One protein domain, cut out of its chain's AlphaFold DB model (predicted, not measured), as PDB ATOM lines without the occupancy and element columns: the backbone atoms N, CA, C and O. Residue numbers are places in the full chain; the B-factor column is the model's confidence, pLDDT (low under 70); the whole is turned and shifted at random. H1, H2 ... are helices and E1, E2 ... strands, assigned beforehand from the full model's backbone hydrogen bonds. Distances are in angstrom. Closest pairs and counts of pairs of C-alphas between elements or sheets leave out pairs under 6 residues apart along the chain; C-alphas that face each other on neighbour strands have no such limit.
ATOM      1  N   LEU A 132      14.303   5.772 -20.963       80.25
ATOM      2  CA  LEU A 132      13.171   6.278 -21.731       80.25
ATOM      3  C   LEU A 132      13.274   5.722 -23.148       80.25
ATOM      4  O   LEU A 132      14.331   5.785 -23.778       80.25
ATOM      5  N   GLU A 133      12.170   5.171 -23.636       77.50
ATOM      6  CA  GLU A 133      12.106   4.571 -24.964       77.50
ATOM      7  C   GLU A 133      12.505   5.588 -26.046       77.50
ATOM      8  O   GLU A 133      12.044   6.731 -26.051       77.50
ATOM      9  N   GLY A 134      13.391   5.174 -26.956       72.44
ATOM     10  CA  GLY A 134      13.846   5.993 -28.081       72.44
ATOM     11  C   GLY A 134      14.983   6.977 -27.782       72.44
ATOM     12  O   GLY A 134      15.419   7.664 -28.706       72.44
ATOM     13  N   LEU A 135      15.498   7.050 -26.548       75.88
ATOM     14  CA  LEU A 135      16.719   7.815 -26.279       75.88
ATOM     15  C   LEU A 135      17.969   7.023 -26.695       75.88
ATOM     16  O   LEU A 135      18.104   5.857 -26.319       75.88
ATOM     17  N   PRO A 136      18.899   7.638 -27.450       76.94
ATOM     18  CA  PRO A 136      20.136   6.977 -27.834       76.94
ATOM     19  C   PRO A 136      21.056   6.807 -26.622       76.94
ATOM     20  O   PRO A 136      21.289   7.750 -25.865       76.94
ATOM     21  N   LEU A 137      21.616   5.607 -26.477       82.06
ATOM     22  CA  LEU A 137      22.691   5.324 -25.530       82.06
ATOM     23  C   LEU A 137      24.004   5.843 -26.116       82.06
ATOM     24  O   LEU A 137      24.297   5.599 -27.286       82.06
ATOM     25  N   THR A 138      24.781   6.583 -25.327       71.94
ATOM     26  CA  THR A 138      25.982   7.283 -25.832       71.94
ATOM     27  C   THR A 138      27.251   6.999 -25.022       71.94
ATOM     28  O   THR A 138      28.283   7.623 -25.265       71.94
ATOM     29  N   GLY A 139      27.205   6.042 -24.087       79.81
ATOM     30  CA  GLY A 139      28.293   5.761 -23.143       79.81
ATOM     31  C   GLY A 139      28.579   4.274 -22.917       79.81
ATOM     32  O   GLY A 139      28.300   3.432 -23.762       79.81
ATOM     33  N   GLY A 140      29.157   3.958 -21.757       75.25
ATOM     34  CA  GLY A 140      29.426   2.593 -21.299       75.25
ATOM     35  C   GLY A 140      30.809   2.036 -21.651       75.25
ATOM     36  O   GLY A 140      31.114   0.901 -21.306       75.25
ATOM     37  N   TRP A 141      31.680   2.809 -22.298       81.56
ATOM     38  CA  TRP A 141      33.008   2.337 -22.706       81.56
ATOM     39  C   TRP A 141      34.115   2.807 -21.764       81.56
ATOM     40  O   TRP A 141      34.098   3.945 -21.288       81.56
ATOM     41  N   ALA A 142      35.130   1.958 -21.573       61.97
ATOM     42  CA  ALA A 142      36.294   2.239 -20.729       61.97
ATOM     43  C   ALA A 142      37.042   3.538 -21.107       61.97
ATOM     44  O   ALA A 142      37.657   4.181 -20.261       61.97
ATOM     45  N   ASN A 143      36.926   3.971 -22.368       55.38
ATOM     46  CA  ASN A 143      37.628   5.132 -22.920       55.38
ATOM     47  C   ASN A 143      36.776   6.423 -22.940       55.38
ATOM     48  O   ASN A 143      37.191   7.417 -23.532       55.38
ATOM     49  N   GLY A 144      35.589   6.423 -22.312       53.34
ATOM     50  CA  GLY A 144      34.618   7.534 -22.335       53.34
ATOM     51  C   GLY A 144      34.257   8.138 -20.969       53.34
ATOM     52  O   GLY A 144      33.287   8.883 -20.883       53.34
ATOM     53  N   SER A 145      35.039   7.864 -19.916       57.78
ATOM     54  CA  SER A 145      34.728   8.091 -18.481       57.78
ATOM     55  C   SER A 145      33.810   7.016 -17.868       57.78
ATOM     56  O   SER A 145      32.708   7.334 -17.413       57.78
ATOM     57  N   PRO A 146      34.233   5.736 -17.849       65.19
ATOM     58  CA  PRO A 146      33.525   4.697 -17.108       65.19
ATOM     59  C   PRO A 146      33.462   5.088 -15.628       65.19
ATOM     60  O   PRO A 146      34.458   5.523 -15.045       65.19
ATOM     61  N   GLN A 147      32.294   4.949 -15.010       71.56
ATOM     62  CA  GLN A 147      32.145   5.172 -13.580       71.56
ATOM     63  C   GLN A 147      32.238   3.847 -12.834       71.56
ATOM     64  O   GLN A 147      31.568   2.877 -13.182       71.56
ATOM     65  N   ILE A 148      33.056   3.837 -11.780       80.12
ATOM     66  CA  ILE A 148      32.984   2.822 -10.734       80.12
ATOM     67  C   ILE A 148      31.991   3.352  -9.697       80.12
ATOM     68  O   ILE A 148      32.319   4.262  -8.935       80.12
ATOM     69  N   ILE A 149      30.769   2.824  -9.701       81.06
ATOM     70  CA  ILE A 149      29.686   3.219  -8.791       81.06
ATOM     71  C   ILE A 149      29.565   2.132  -7.729       81.06
ATOM     72  O   ILE A 149      29.250   0.986  -8.049       81.06
ATOM     73  N   ASP A 150      29.862   2.476  -6.477       82.31
ATOM     74  CA  ASP A 150      29.875   1.551  -5.336       82.31
ATOM     75  C   ASP A 150      30.637   0.253  -5.648       82.31
ATOM     76  O   ASP A 150      30.151  -0.868  -5.474       82.31
ATOM     77  N   GLY A 151      31.840   0.431  -6.201       79.62
ATOM     78  CA  GLY A 151      32.750  -0.658  -6.535       79.62
ATOM     79  C   GLY A 151      32.374  -1.462  -7.781       79.62
ATOM     80  O   GLY A 151      32.894  -2.557  -7.926       79.62
ATOM     81  N   ARG A 152      31.491  -0.975  -8.668       86.19
ATOM     82  CA  ARG A 152      31.064  -1.684  -9.893       86.19
ATOM     83  C   ARG A 152      31.215  -0.826 -11.159       86.19
ATOM     84  O   ARG A 152      30.826   0.339 -11.113       86.19
ATOM     85  N   PRO A 153      31.661  -1.388 -12.303       84.88
ATOM     86  CA  PRO A 153      32.242  -2.725 -12.464       84.88
ATOM     87  C   PRO A 153      33.659  -2.808 -11.877       84.88
ATOM     88  O   PRO A 153      34.343  -1.791 -11.761       84.88
ATOM     89  N   ARG A 154      34.106  -4.016 -11.514       87.00
ATOM     90  CA  ARG A 154      35.503  -4.284 -11.130       87.00
ATOM     91  C   ARG A 154      36.242  -4.943 -12.279       87.00
ATOM     92  O   ARG A 154      35.736  -5.878 -12.904       87.00
ATOM     93  N   SER A 155      37.459  -4.486 -12.514       88.81
ATOM     94  CA  SER A 155      38.378  -5.127 -13.438       88.81
ATOM     95  C   SER A 155      39.826  -4.908 -13.009       88.81
ATOM     96  O   SER A 155      40.123  -4.002 -12.227       88.81
ATOM     97  N   GLY A 156      40.718  -5.751 -13.524       90.38
ATOM     98  CA  GLY A 156      42.159  -5.657 -13.314       90.38
ATOM     99  C   GLY A 156      42.712  -6.728 -12.382       90.38
ATOM    100  O   GLY A 156      42.002  -7.628 -11.936       90.38
ATOM    101  N   VAL A 157      44.013  -6.629 -12.109       93.81
ATOM    102  CA  VAL A 157      44.742  -7.589 -11.276       93.81
ATOM    103  C   VAL A 157      44.621  -7.201  -9.806       93.81
ATOM    104  O   VAL A 157      44.914  -6.062  -9.435       93.81
ATOM    105  N   LEU A 158      44.184  -8.145  -8.978       91.06
ATOM    106  CA  LEU A 158      43.927  -7.955  -7.554       91.06
ATOM    107  C   LEU A 158      44.553  -9.091  -6.745       91.06
ATOM    108  O   LEU A 158      44.635 -10.222  -7.214       91.06
ATOM    109  N   GLU A 159      44.956  -8.789  -5.513       89.62
ATOM    110  CA  GLU A 159      45.278  -9.813  -4.520       89.62
ATOM    111  C   GLU A 159      44.003 -10.148  -3.733       89.62
ATOM    112  O   GLU A 159      43.297  -9.250  -3.262       89.62
ATOM    113  N   THR A 160      43.663 -11.430  -3.639       84.19
ATOM    114  CA  THR A 160      42.524 -11.920  -2.855       84.19
ATOM    115  C   THR A 160      42.845 -11.924  -1.359       84.19
ATOM    116  O   THR A 160      43.997 -11.840  -0.943       84.19
ATOM    117  N   GLU A 161      41.820 -12.072  -0.513       79.81
ATOM    118  CA  GLU A 161      41.982 -12.117   0.953       79.81
ATOM    119  C   GLU A 161      42.892 -13.258   1.442       79.81
ATOM    120  O   GLU A 161      43.439 -13.187   2.539       79.81
ATOM    121  N   ASP A 162      43.053 -14.311   0.641       78.88
ATOM    122  CA  ASP A 162      43.944 -15.437   0.915       78.88
ATOM    123  C   ASP A 162      45.311 -15.329   0.212       78.88
ATOM    124  O   ASP A 162      46.085 -16.286   0.219       78.88
ATOM    125  N   GLY A 163      45.628 -14.156  -0.348       84.69
ATOM    126  CA  GLY A 163      46.948 -13.810  -0.875       84.69
ATOM    127  C   GLY A 163      47.230 -14.294  -2.299       84.69
ATOM    128  O   GLY A 163      48.394 -14.335  -2.692       84.69
ATOM    129  N   ARG A 164      46.207 -14.695  -3.065       88.12
ATOM    130  CA  ARG A 164      46.369 -15.106  -4.467       88.12
ATOM    131  C   ARG A 164      46.223 -13.934  -5.408       88.12
ATOM    132  O   ARG A 164      45.385 -13.056  -5.203       88.12
ATOM    133  N   THR A 165      46.993 -13.963  -6.484       94.06
ATOM    134  CA  THR A 165      46.870 -12.975  -7.552       94.06
ATOM    135  C   THR A 165      45.811 -13.436  -8.545       94.06
ATOM    136  O   THR A 165      45.944 -14.496  -9.156       94.06
ATOM    137  N   VAL A 166      44.766 -12.631  -8.732       94.81
ATOM    138  CA  VAL A 166      43.685 -12.916  -9.683       94.81
ATOM    139  C   VAL A 166      43.507 -11.790 -10.690       94.81
ATOM    140  O   VAL A 166      43.616 -10.611 -10.351       94.81
ATOM    141  N   GLU A 167      43.185 -12.145 -11.930       96.56
ATOM    142  CA  GLU A 167      42.656 -11.197 -12.909       96.56
ATOM    143  C   GLU A 167      41.130 -11.181 -12.818       96.56
ATOM    144  O   GLU A 167      40.458 -12.190 -13.046       96.56
ATOM    145  N   VAL A 168      40.574 -10.022 -12.473       95.44
ATOM    146  CA  VAL A 168      39.132  -9.830 -12.353       95.44
ATOM    147  C   VAL A 168      38.588  -9.193 -13.619       95.44
ATOM    148  O   VAL A 168      39.080  -8.163 -14.081       95.44
ATOM    149  N   THR A 169      37.515  -9.777 -14.143       95.50
ATOM    150  CA  THR A 169      36.649  -9.155 -15.148       95.50
ATOM    151  C   THR A 169      35.212  -9.166 -14.651       95.50
ATOM    152  O   THR A 169      34.759 -10.125 -14.021       95.50
ATOM    153  N   THR A 170      34.473  -8.096 -14.929       96.31
ATOM    154  CA  THR A 170      33.028  -8.077 -14.696       96.31
ATOM    155  C   THR A 170      32.326  -8.622 -15.929       96.31
ATOM    156  O   THR A 170      32.585  -8.178 -17.045       96.31
ATOM    157  N   ARG A 171      31.405  -9.561 -15.726       96.88
ATOM    158  CA  ARG A 171      30.621 -10.198 -16.779       96.88
ATOM    159  C   ARG A 171      29.127 -10.080 -16.500       96.88
ATOM    160  O   ARG A 171      28.693  -9.976 -15.354       96.88
ATOM    161  N   ALA A 172      28.337 -10.119 -17.557       97.00
ATOM    162  CA  ALA A 172      26.886 -10.185 -17.488       97.00
ATOM    163  C   ALA A 172      26.340 -11.009 -18.656       97.00
ATOM    164  O   ALA A 172      27.076 -11.405 -19.559       97.00
ATOM    165  N   GLU A 173      25.041 -11.265 -18.620       96.50
ATOM    166  CA  GLU A 173      24.299 -11.877 -19.710       96.50
ATOM    167  C   GLU A 173      23.404 -10.831 -20.385       96.50
ATOM    168  O   GLU A 173      22.671 -10.112 -19.703       96.50
ATOM    169  N   TYR A 174      23.432 -10.769 -21.715       96.31
ATOM    170  CA  TYR A 174      22.530  -9.945 -22.525       96.31
ATOM    171  C   TYR A 174      21.886 -10.820 -23.605       96.31
ATOM    172  O   TYR A 174      22.583 -11.394 -24.432       96.31
ATOM    173  N   PHE A 175      20.561 -10.989 -23.567       93.00
ATOM    174  CA  PHE A 175      19.819 -11.915 -24.447       93.00
ATOM    175  C   PHE A 175      20.408 -13.340 -24.546       93.00
ATOM    176  O   PHE A 175      20.382 -13.993 -25.592       93.00
ATOM    177  N   GLY A 176      20.917 -13.853 -23.425       92.50
ATOM    178  CA  GLY A 176      21.546 -15.174 -23.357       92.50
ATOM    179  C   GLY A 176      22.997 -15.208 -23.842       92.50
ATOM    180  O   GLY A 176      23.602 -16.277 -23.820       92.50
ATOM    181  N   HIS A 177      23.566 -14.074 -24.259       95.00
ATOM    182  CA  HIS A 177      24.976 -13.966 -24.619       95.00
ATOM    183  C   HIS A 177      25.835 -13.705 -23.388       95.00
ATOM    184  O   HIS A 177      25.528 -12.774 -22.636       95.00
ATOM    185  N   PRO A 178      26.925 -14.463 -23.180       95.50
ATOM    186  CA  PRO A 178      27.929 -14.100 -22.195       95.50
ATOM    187  C   PRO A 178      28.682 -12.858 -22.678       95.50
ATOM    188  O   PRO A 178      29.156 -12.797 -23.817       95.50
ATOM    189  N   CYS A 179      28.789 -11.856 -21.813       97.00
ATOM    190  CA  CYS A 179      29.452 -10.600 -22.133       97.00
ATOM    191  C   CYS A 179      30.404 -10.176 -21.019       97.00
ATOM    192  O   CYS A 179      30.103 -10.344 -19.837       97.00
ATOM    193  N   GLU A 180      31.525  -9.571 -21.394       96.00
ATOM    194  CA  GLU A 180      32.357  -8.769 -20.502       96.00
ATOM    195  C   GLU A 180      31.855  -7.324 -20.510       96.00
ATOM    196  O   GLU A 180      31.529  -6.771 -21.561       96.00
ATOM    197  N   ILE A 181      31.787  -6.706 -19.334       95.06
ATOM    198  CA  ILE A 181      31.423  -5.299 -19.184       95.06
ATOM    199  C   ILE A 181      32.681  -4.445 -19.331       95.06
ATOM    200  O   ILE A 181      33.563  -4.476 -18.476       95.06
ATOM    201  N   ALA A 182      32.713  -3.626 -20.380       91.06
ATOM    202  CA  ALA A 182      33.777  -2.656 -20.621       91.06
ATOM    203  C   ALA A 182      33.691  -1.454 -19.664       91.06
ATOM    204  O   ALA A 182      34.703  -0.869 -19.285       91.06
ATOM    205  N   GLY A 183      32.477  -1.058 -19.285       90.94
ATOM    206  CA  GLY A 183      32.232   0.091 -18.426       90.94
ATOM    207  C   GLY A 183      30.746   0.375 -18.251       90.94
ATOM    208  O   GLY A 183      29.896  -0.183 -18.944       90.94
ATOM    209  N   ILE A 184      30.431   1.254 -17.304       90.69
ATOM    210  CA  ILE A 184      29.074   1.744 -17.056       90.69
ATOM    211  C   ILE A 184      29.144   3.271 -16.980       90.69
ATOM    212  O   ILE A 184      30.012   3.821 -16.300       90.69
ATOM    213  N   SER A 185      28.264   3.961 -17.696       89.06
ATOM    214  CA  SER A 185      28.124   5.419 -17.633       89.06
ATOM    215  C   SER A 185      27.012   5.831 -16.666       89.06
ATOM    216  O   SER A 185      26.150   5.031 -16.312       89.06
ATOM    217  N   ALA A 186      27.026   7.097 -16.235       84.56
ATOM    218  CA  ALA A 186      26.082   7.630 -15.245       84.56
ATOM    219  C   ALA A 186      24.605   7.544 -15.679       84.56
ATOM    220  O   ALA A 186      23.710   7.514 -14.840       84.56
ATOM    221  N   ASP A 187      24.351   7.505 -16.985       86.00
ATOM    222  CA  ASP A 187      23.024   7.349 -17.579       86.00
ATOM    223  C   ASP A 187      22.534   5.891 -17.610       86.00
ATOM    224  O   ASP A 187      21.409   5.645 -18.025       86.00
ATOM    225  N   GLY A 188      23.353   4.929 -17.170       89.81
ATOM    226  CA  GLY A 188      23.044   3.502 -17.227       89.81
ATOM    227  C   GLY A 188      23.437   2.827 -18.542       89.81
ATOM    228  O   GLY A 188      23.156   1.637 -18.699       89.81
ATOM    229  N   SER A 189      24.102   3.533 -19.467       92.31
ATOM    230  CA  SER A 189      24.698   2.926 -20.664       92.31
ATOM    231  C   SER A 189      25.846   1.989 -20.275       92.31
ATOM    232  O   SER A 189      26.715   2.356 -19.481       92.31
ATOM    233  N   VAL A 190      25.876   0.792 -20.859       93.62
ATOM    234  CA  VAL A 190      26.874  -0.256 -20.611       93.62
ATOM    235  C   VAL A 190      27.485  -0.700 -21.931       93.62
ATOM    236  O   VAL A 190      26.767  -1.130 -22.833       93.62
ATOM    237  N   GLY A 191      28.808  -0.626 -22.030       93.56
ATOM    238  CA  GLY A 191      29.564  -1.199 -23.136       93.56
ATOM    239  C   GLY A 191      29.838  -2.667 -22.849       93.56
ATOM    240  O   GLY A 191      30.308  -3.015 -21.762       93.56
ATOM    241  N   LEU A 192      29.530  -3.526 -23.811       95.06
ATOM    242  CA  LEU A 192      29.691  -4.969 -23.722       95.06
ATOM    243  C   LEU A 192      30.652  -5.463 -24.793       95.06
ATOM    244  O   LEU A 192      30.514  -5.084 -25.955       95.06
ATOM    245  N   TYR A 193      31.545  -6.373 -24.410       95.69
ATOM    246  CA  TYR A 193      32.247  -7.256 -25.336       95.69
ATOM    247  C   TYR A 193      31.607  -8.642 -25.292       95.69
ATOM    248  O   TYR A 193      31.428  -9.213 -24.216       95.69
ATOM    249  N   TYR A 194      31.247  -9.178 -26.450       96.56
ATOM    250  CA  TYR A 194      30.740 -10.539 -26.586       96.56
ATOM    251  C   TYR A 194      31.861 -11.557 -26.335       96.56
ATOM    252  O   TYR A 194      32.979 -11.372 -26.811       96.56
ATOM    253  N   LEU A 195      31.554 -12.614 -25.579       95.44
ATOM    254  CA  LEU A 195      32.512 -13.660 -25.192       95.44
ATOM    255  C   LEU A 195      32.210 -15.038 -25.804       95.44
ATOM    256  O   LEU A 195      32.897 -15.996 -25.469       95.44
ATOM    257  N   GLY A 196      31.151 -15.171 -26.605       93.25
ATOM    258  CA  GLY A 196      30.786 -16.452 -27.216       93.25
ATOM    259  C   GLY A 196      31.363 -16.635 -28.621       93.25
ATOM    260  O   GLY A 196      31.945 -15.715 -29.190       93.25
ATOM    261  N   ASP A 197      31.138 -17.818 -29.188       92.56
ATOM    262  CA  ASP A 197      31.655 -18.192 -30.513       92.56
ATOM    263  C   ASP A 197      30.631 -18.003 -31.654       92.56
ATOM    264  O   ASP A 197      30.983 -18.057 -32.834       92.56
ATOM    265  N   ASP A 198      29.351 -17.776 -31.332       94.00
ATOM    266  CA  ASP A 198      28.258 -17.631 -32.307       94.00
ATOM    267  C   ASP A 198      28.116 -16.170 -32.765       94.00
ATOM    268  O   ASP A 198      27.223 -15.421 -32.349       94.00
ATOM    269  N   HIS A 199      29.044 -15.752 -33.629       93.62
ATOM    270  CA  HIS A 199      29.093 -14.389 -34.159       93.62
ATOM    271  C   HIS A 199      27.874 -14.018 -35.016       93.62
ATOM    272  O   HIS A 199      27.473 -12.856 -35.017       93.62
ATOM    273  N   ASP A 200      27.258 -14.977 -35.712       94.75
ATOM    274  CA  ASP A 200      26.075 -14.714 -36.540       94.75
ATOM    275  C   ASP A 200      24.874 -14.339 -35.662       94.75
ATOM    276  O   ASP A 200      24.162 -13.365 -35.940       94.75
ATOM    277  N   ARG A 201      24.673 -15.060 -34.552       94.50
ATOM    278  CA  ARG A 201      23.646 -14.710 -33.567       94.50
ATOM    279  C   ARG A 201      23.972 -13.401 -32.850       94.50
ATOM    280  O   ARG A 201      23.073 -12.586 -32.656       94.50
ATOM    281  N   ALA A 202      25.235 -13.167 -32.493       94.25
ATOM    282  CA  ALA A 202      25.651 -11.900 -31.893       94.25
ATOM    283  C   ALA A 202      25.360 -10.708 -32.828       94.25
ATOM    284  O   ALA A 202      24.813  -9.697 -32.385       94.25
ATOM    285  N   ALA A 203      25.637 -10.845 -34.128       95.38
ATOM    286  CA  ALA A 203      25.320  -9.838 -35.139       95.38
ATOM    287  C   ALA A 203      23.812  -9.569 -35.245       95.38
ATOM    288  O   ALA A 203      23.394  -8.413 -35.324       95.38
ATOM    289  N   ALA A 204      22.983 -10.618 -35.211       95.38
ATOM    290  CA  ALA A 204      21.525 -10.487 -35.246       95.38
ATOM    291  C   ALA A 204      20.972  -9.723 -34.030       95.38
ATOM    292  O   ALA A 204      20.035  -8.934 -34.169       95.38
ATOM    293  N   ASP A 205      21.601  -9.890 -32.865       94.44
ATOM    294  CA  ASP A 205      21.288  -9.145 -31.640       94.44
ATOM    295  C   ASP A 205      22.028  -7.789 -31.555       94.44
ATOM    296  O   ASP A 205      21.947  -7.069 -30.552       94.44
ATOM    297  N   GLY A 206      22.699  -7.423 -32.654       94.25
ATOM    298  CA  GLY A 206      23.297  -6.132 -32.964       94.25
ATOM    299  C   GLY A 206      24.607  -5.836 -32.240       94.25
ATOM    300  O   GLY A 206      24.879  -4.676 -31.921       94.25
ATOM    301  N   PHE A 207      25.392  -6.864 -31.931       96.00
ATOM    302  CA  PHE A 207      26.825  -6.674 -31.740       96.00
ATOM    303  C   PHE A 207      27.488  -6.368 -33.084       96.00
ATOM    304  O   PHE A 207      27.080  -6.886 -34.120       96.00
ATOM    305  N   GLU A 208      28.538  -5.557 -33.055       94.88
ATOM    306  CA  GLU A 208      29.323  -5.190 -34.234       94.88
ATOM    307  C   GLU A 208      30.814  -5.446 -33.966       94.88
ATOM    308  O   GLU A 208      31.266  -5.255 -32.835       94.88
ATOM    309  N   PRO A 209      31.607  -5.879 -34.960       92.75
ATOM    310  CA  PRO A 209      33.042  -6.063 -34.780       92.75
ATOM    311  C   PRO A 209      33.738  -4.709 -34.562       92.75
ATOM    312  O   PRO A 209      33.648  -3.808 -35.396       92.75
ATOM    313  N   GLY A 210      34.445  -4.576 -33.441       85.44
ATOM    314  CA  GLY A 210      35.275  -3.423 -33.106       85.44
ATOM    315  C   GLY A 210      36.651  -3.446 -33.780       85.44
ATOM    316  O   GLY A 210      37.025  -4.396 -34.469       85.44
ATOM    317  N   GLU A 211      37.437  -2.391 -33.551       80.31
ATOM    318  CA  GLU A 211      38.783  -2.229 -34.133       80.31
ATOM    319  C   GLU A 211      39.781  -3.313 -33.685       80.31
ATOM    320  O   GLU A 211      40.717  -3.640 -34.412       80.31
ATOM    321  N   ASP A 212      39.569  -3.895 -32.507       85.00
ATOM    322  CA  ASP A 212      40.366  -4.976 -31.924       85.00
ATOM    323  C   ASP A 212      39.820  -6.376 -32.262       85.00
ATOM    324  O   ASP A 212      40.198  -7.362 -31.629       85.00
ATOM    325  N   ALA A 213      38.928  -6.462 -33.255       87.25
ATOM    326  CA  ALA A 213      38.205  -7.665 -33.665       87.25
ATOM    327  C   ALA A 213      37.280  -8.270 -32.590       87.25
ATOM    328  O   ALA A 213      36.720  -9.346 -32.812       87.25
ATOM    329  N   ARG A 214      37.058  -7.589 -31.456       91.88
ATOM    330  CA  ARG A 214      36.044  -8.005 -30.482       91.88
ATOM    331  C   ARG A 214      34.677  -7.492 -30.898       91.88
ATOM    332  O   ARG A 214      34.519  -6.335 -31.278       91.88
ATOM    333  N   TRP A 215      33.672  -8.347 -30.785       95.25
ATOM    334  CA  TRP A 215      32.286  -7.969 -31.028       95.25
ATOM    335  C   TRP A 215      31.759  -7.152 -29.853       95.25
ATOM    336  O   TRP A 215      31.842  -7.574 -28.700       95.25
ATOM    337  N   ALA A 216      31.240  -5.968 -30.146       94.81
ATOM    338  CA  ALA A 216      30.943  -4.931 -29.178       94.81
ATOM    339  C   ALA A 216      29.517  -4.395 -29.351       94.81
ATOM    340  O   ALA A 216      28.993  -4.322 -30.461       94.81
ATOM    341  N   ARG A 217      28.880  -4.003 -28.244       93.94
ATOM    342  CA  ARG A 217      27.560  -3.353 -28.250       93.94
ATOM    343  C   ARG A 217      27.390  -2.446 -27.041       93.94
ATOM    344  O   ARG A 217      27.889  -2.750 -25.964       93.94
ATOM    345  N   THR A 218      26.641  -1.358 -27.209       93.81
ATOM    346  CA  THR A 218      26.152  -0.553 -26.079       93.81
ATOM    347  C   THR A 218      24.705  -0.926 -25.774       93.81
ATOM    348  O   THR A 218      23.864  -0.915 -26.674       93.81
ATOM    349  N   VAL A 219      24.410  -1.247 -24.517       93.88
ATOM    350  CA  VAL A 219      23.063  -1.586 -24.024       93.88
ATOM    351  C   VAL A 219      22.766  -0.827 -22.736       93.88
ATOM    352  O   VAL A 219      23.642  -0.147 -22.202       93.88
ATOM    353  N   HIS A 220      21.545  -0.918 -22.217       94.44
ATOM    354  CA  HIS A 220      21.228  -0.322 -20.926       94.44
ATOM    355  C   HIS A 220      21.435  -1.335 -19.789       94.44
ATOM    356  O   HIS A 220      21.189  -2.529 -19.943       94.44
ATOM    357  N   ILE A 221      21.800  -0.873 -18.591       94.12
ATOM    358  CA  ILE A 221      22.020  -1.724 -17.402       94.12
ATOM    359  C   ILE A 221      20.792  -2.577 -17.016       94.12
ATOM    360  O   ILE A 221      20.901  -3.598 -16.334       94.12
ATOM    361  N   TYR A 222      19.598  -2.163 -17.447       95.00
ATOM    362  CA  TYR A 222      18.348  -2.902 -17.229       95.00
ATOM    363  C   TYR A 222      18.163  -4.094 -18.168       95.00
ATOM    364  O   TYR A 222      17.392  -4.987 -17.821       95.00
ATOM    365  N   ASP A 223      18.903  -4.135 -19.275       95.06
ATOM    366  CA  ASP A 223      18.890  -5.241 -20.233       95.06
ATOM    367  C   ASP A 223      19.809  -6.389 -19.790       95.06
ATOM    368  O   ASP A 223      19.768  -7.480 -20.357       95.06
ATOM    369  N   LEU A 224      20.634  -6.156 -18.762       96.00
ATOM    370  CA  LEU A 224      21.562  -7.150 -18.243       96.00
ATOM    371  C   LEU A 224      20.900  -8.099 -17.244       96.00
ATOM    372  O   LEU A 224      20.192  -7.689 -16.313       96.00
ATOM    373  N   ALA A 225      21.244  -9.372 -17.386       92.56
ATOM    374  CA  ALA A 225      21.007 -10.438 -16.428       92.56
ATOM    375  C   ALA A 225      22.341 -10.977 -15.878       92.56
ATOM    376  O   ALA A 225      23.412 -10.673 -16.396       92.56
ATOM    377  N   ARG A 226      22.273 -11.780 -14.805       88.31
ATOM    378  CA  ARG A 226      23.401 -12.564 -14.249       88.31
ATOM    379  C   ARG A 226      24.728 -11.789 -14.117       88.31
ATOM    380  O   ARG A 226      25.774 -12.254 -14.554       88.31
ATOM    381  N   TYR A 227      24.674 -10.606 -13.504       95.56
ATOM    382  CA  TYR A 227      25.864  -9.794 -13.239       95.56
ATOM    383  C   TYR A 227      26.798 -10.502 -12.258       95.56
ATOM    384  O   TYR A 227      26.408 -10.833 -11.135       95.56
ATOM    385  N   GLN A 228      28.033 -10.732 -12.675       96.38
ATOM    386  CA  GLN A 228      28.989 -11.553 -11.949       96.38
ATOM    387  C   GLN A 228      30.416 -11.077 -12.196       96.38
ATOM    388  O   GLN A 228      30.705 -10.397 -13.175       96.38
ATOM    389  N   GLU A 229      31.330 -11.491 -11.337       95.88
ATOM    390  CA  GLU A 229      32.760 -11.337 -11.569       95.88
ATOM    391  C   GLU A 229      33.392 -12.684 -11.870       95.88
ATOM    392  O   GLU A 229      33.016 -13.709 -11.298       95.88
ATOM    393  N   HIS A 230      34.361 -12.660 -12.772       96.25
ATOM    394  CA  HIS A 230      35.230 -13.777 -13.092       96.25
ATOM    395  C   HIS A 230      36.632 -13.443 -12.590       96.25
ATOM    396  O   HIS A 230      37.241 -12.490 -13.072       96.25
ATOM    397  N   HIS A 231      37.107 -14.212 -11.615       96.12
ATOM    398  CA  HIS A 231      38.393 -14.049 -10.940       96.12
ATOM    399  C   HIS A 231      39.316 -15.179 -11.403       96.12
ATOM    400  O   HIS A 231      39.293 -16.267 -10.827       96.12
ATOM    401  N   ALA A 232      40.069 -14.943 -12.476       95.88
ATOM    402  CA  ALA A 232      40.995 -15.922 -13.042       95.88
ATOM    403  C   ALA A 232      42.233 -16.062 -12.151       95.88
ATOM    404  O   ALA A 232      42.877 -15.057 -11.851       95.88
ATOM    405  N   ASP A 233      42.574 -17.284 -11.741       94.81
ATOM    406  CA  ASP A 233      43.745 -17.550 -10.904       94.81
ATOM    407  C   ASP A 233      45.039 -17.453 -11.725       94.81
ATOM    408  O   ASP A 233      45.299 -18.292 -12.593       94.81
ATOM    409  N   LEU A 234      45.873 -16.449 -11.446       94.50
ATOM    410  CA  LEU A 234      47.147 -16.269 -12.149       94.50
ATOM    411  C   LEU A 234      48.280 -17.121 -11.556       94.50
ATOM    412  O   LEU A 234      49.306 -17.331 -12.209       94.50
TER     413      LEU A 234
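This is residues 132 to 234 of the 249 residues of an uncharacterized protein of Amycolatopsis pithecellobii (UniProt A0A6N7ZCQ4). One strongly twisted, branched sheet makes the model: the long strands E2 and E6 run side by side as a ribbon, with short E1 beside E2 towards one end of it, while E3, E4 and E5 turn off from E2 towards its other end as a second part of the sheet. The one small helix, H1, only grazes this second part, and the first 24 printed residues are a long stretch with no named element. The printed part has 103 residues with six named strands and one named helix, in the order E1 E2 E3 E4 H1 E5 E6, and its neighbour strands are antiparallel. The class is mostly strand, though under half of the residues are in named elements. The whole is compact, with a radius of gyration of the C-alphas of 14.1 A, and only just elongated, with spans of 46 by 30 by 26 A.

E2, residues 165 to 174, has three neighbours. E6, residues 224 to 233, lies on one side of it, beside residues 166 to 174, with N 169 and O 230 2.9 A apart, within hydrogen-bond range. On the other side are E1, residues 156 to 159, beside 165 to 168, with N 158 and O 166 at 2.9 A, and E3, residues 177 to 184, beside 170 to 174, with N 174 and O 177 at 3.0 A. E3 bends by 60 degrees at residue 180. E4, residues 189 to 194, is the next neighbour, with N 180 and O 193 at 2.8 A. E1 to E4 form a meander, each strand the antiparallel neighbour of the one before. E5, residues 215 to 220, is an edge strand beside E4, with N 192 and O 217 at 2.8 A. Residues 208 to 209 pair antiparallel with residues 215 to 216 of E5. E5 and E6 meet only through their link; E4 and E6 are apart. H1, residues 199 to 204, is on the sheet but only grazes it; its closest C-alphas to E5 are those of Ala 202 and Trp 215, 7.8 A apart. In H1 every O i to N i+4 pair is within hydrogen-bond range.

E1 begins at C-alpha 156, (42.159, -5.657, -13.314). E2 is 28.7 A long from first to last C-alpha, E6 25.6 A, E3 17.9 A, E5 16.8 A, E4 15.9 A, E1 10.2 A and H1 8.6 A. E6 ends at C-alpha 233, (43.745, -17.550, -10.904).

The C-alphas farthest apart are those of Gly 134 and Gly 163, 47.2 A. The printed part has no cut, and no link is long. Mean pLDDT of the printed part is 88.7; residues 142 to 146 are under 70.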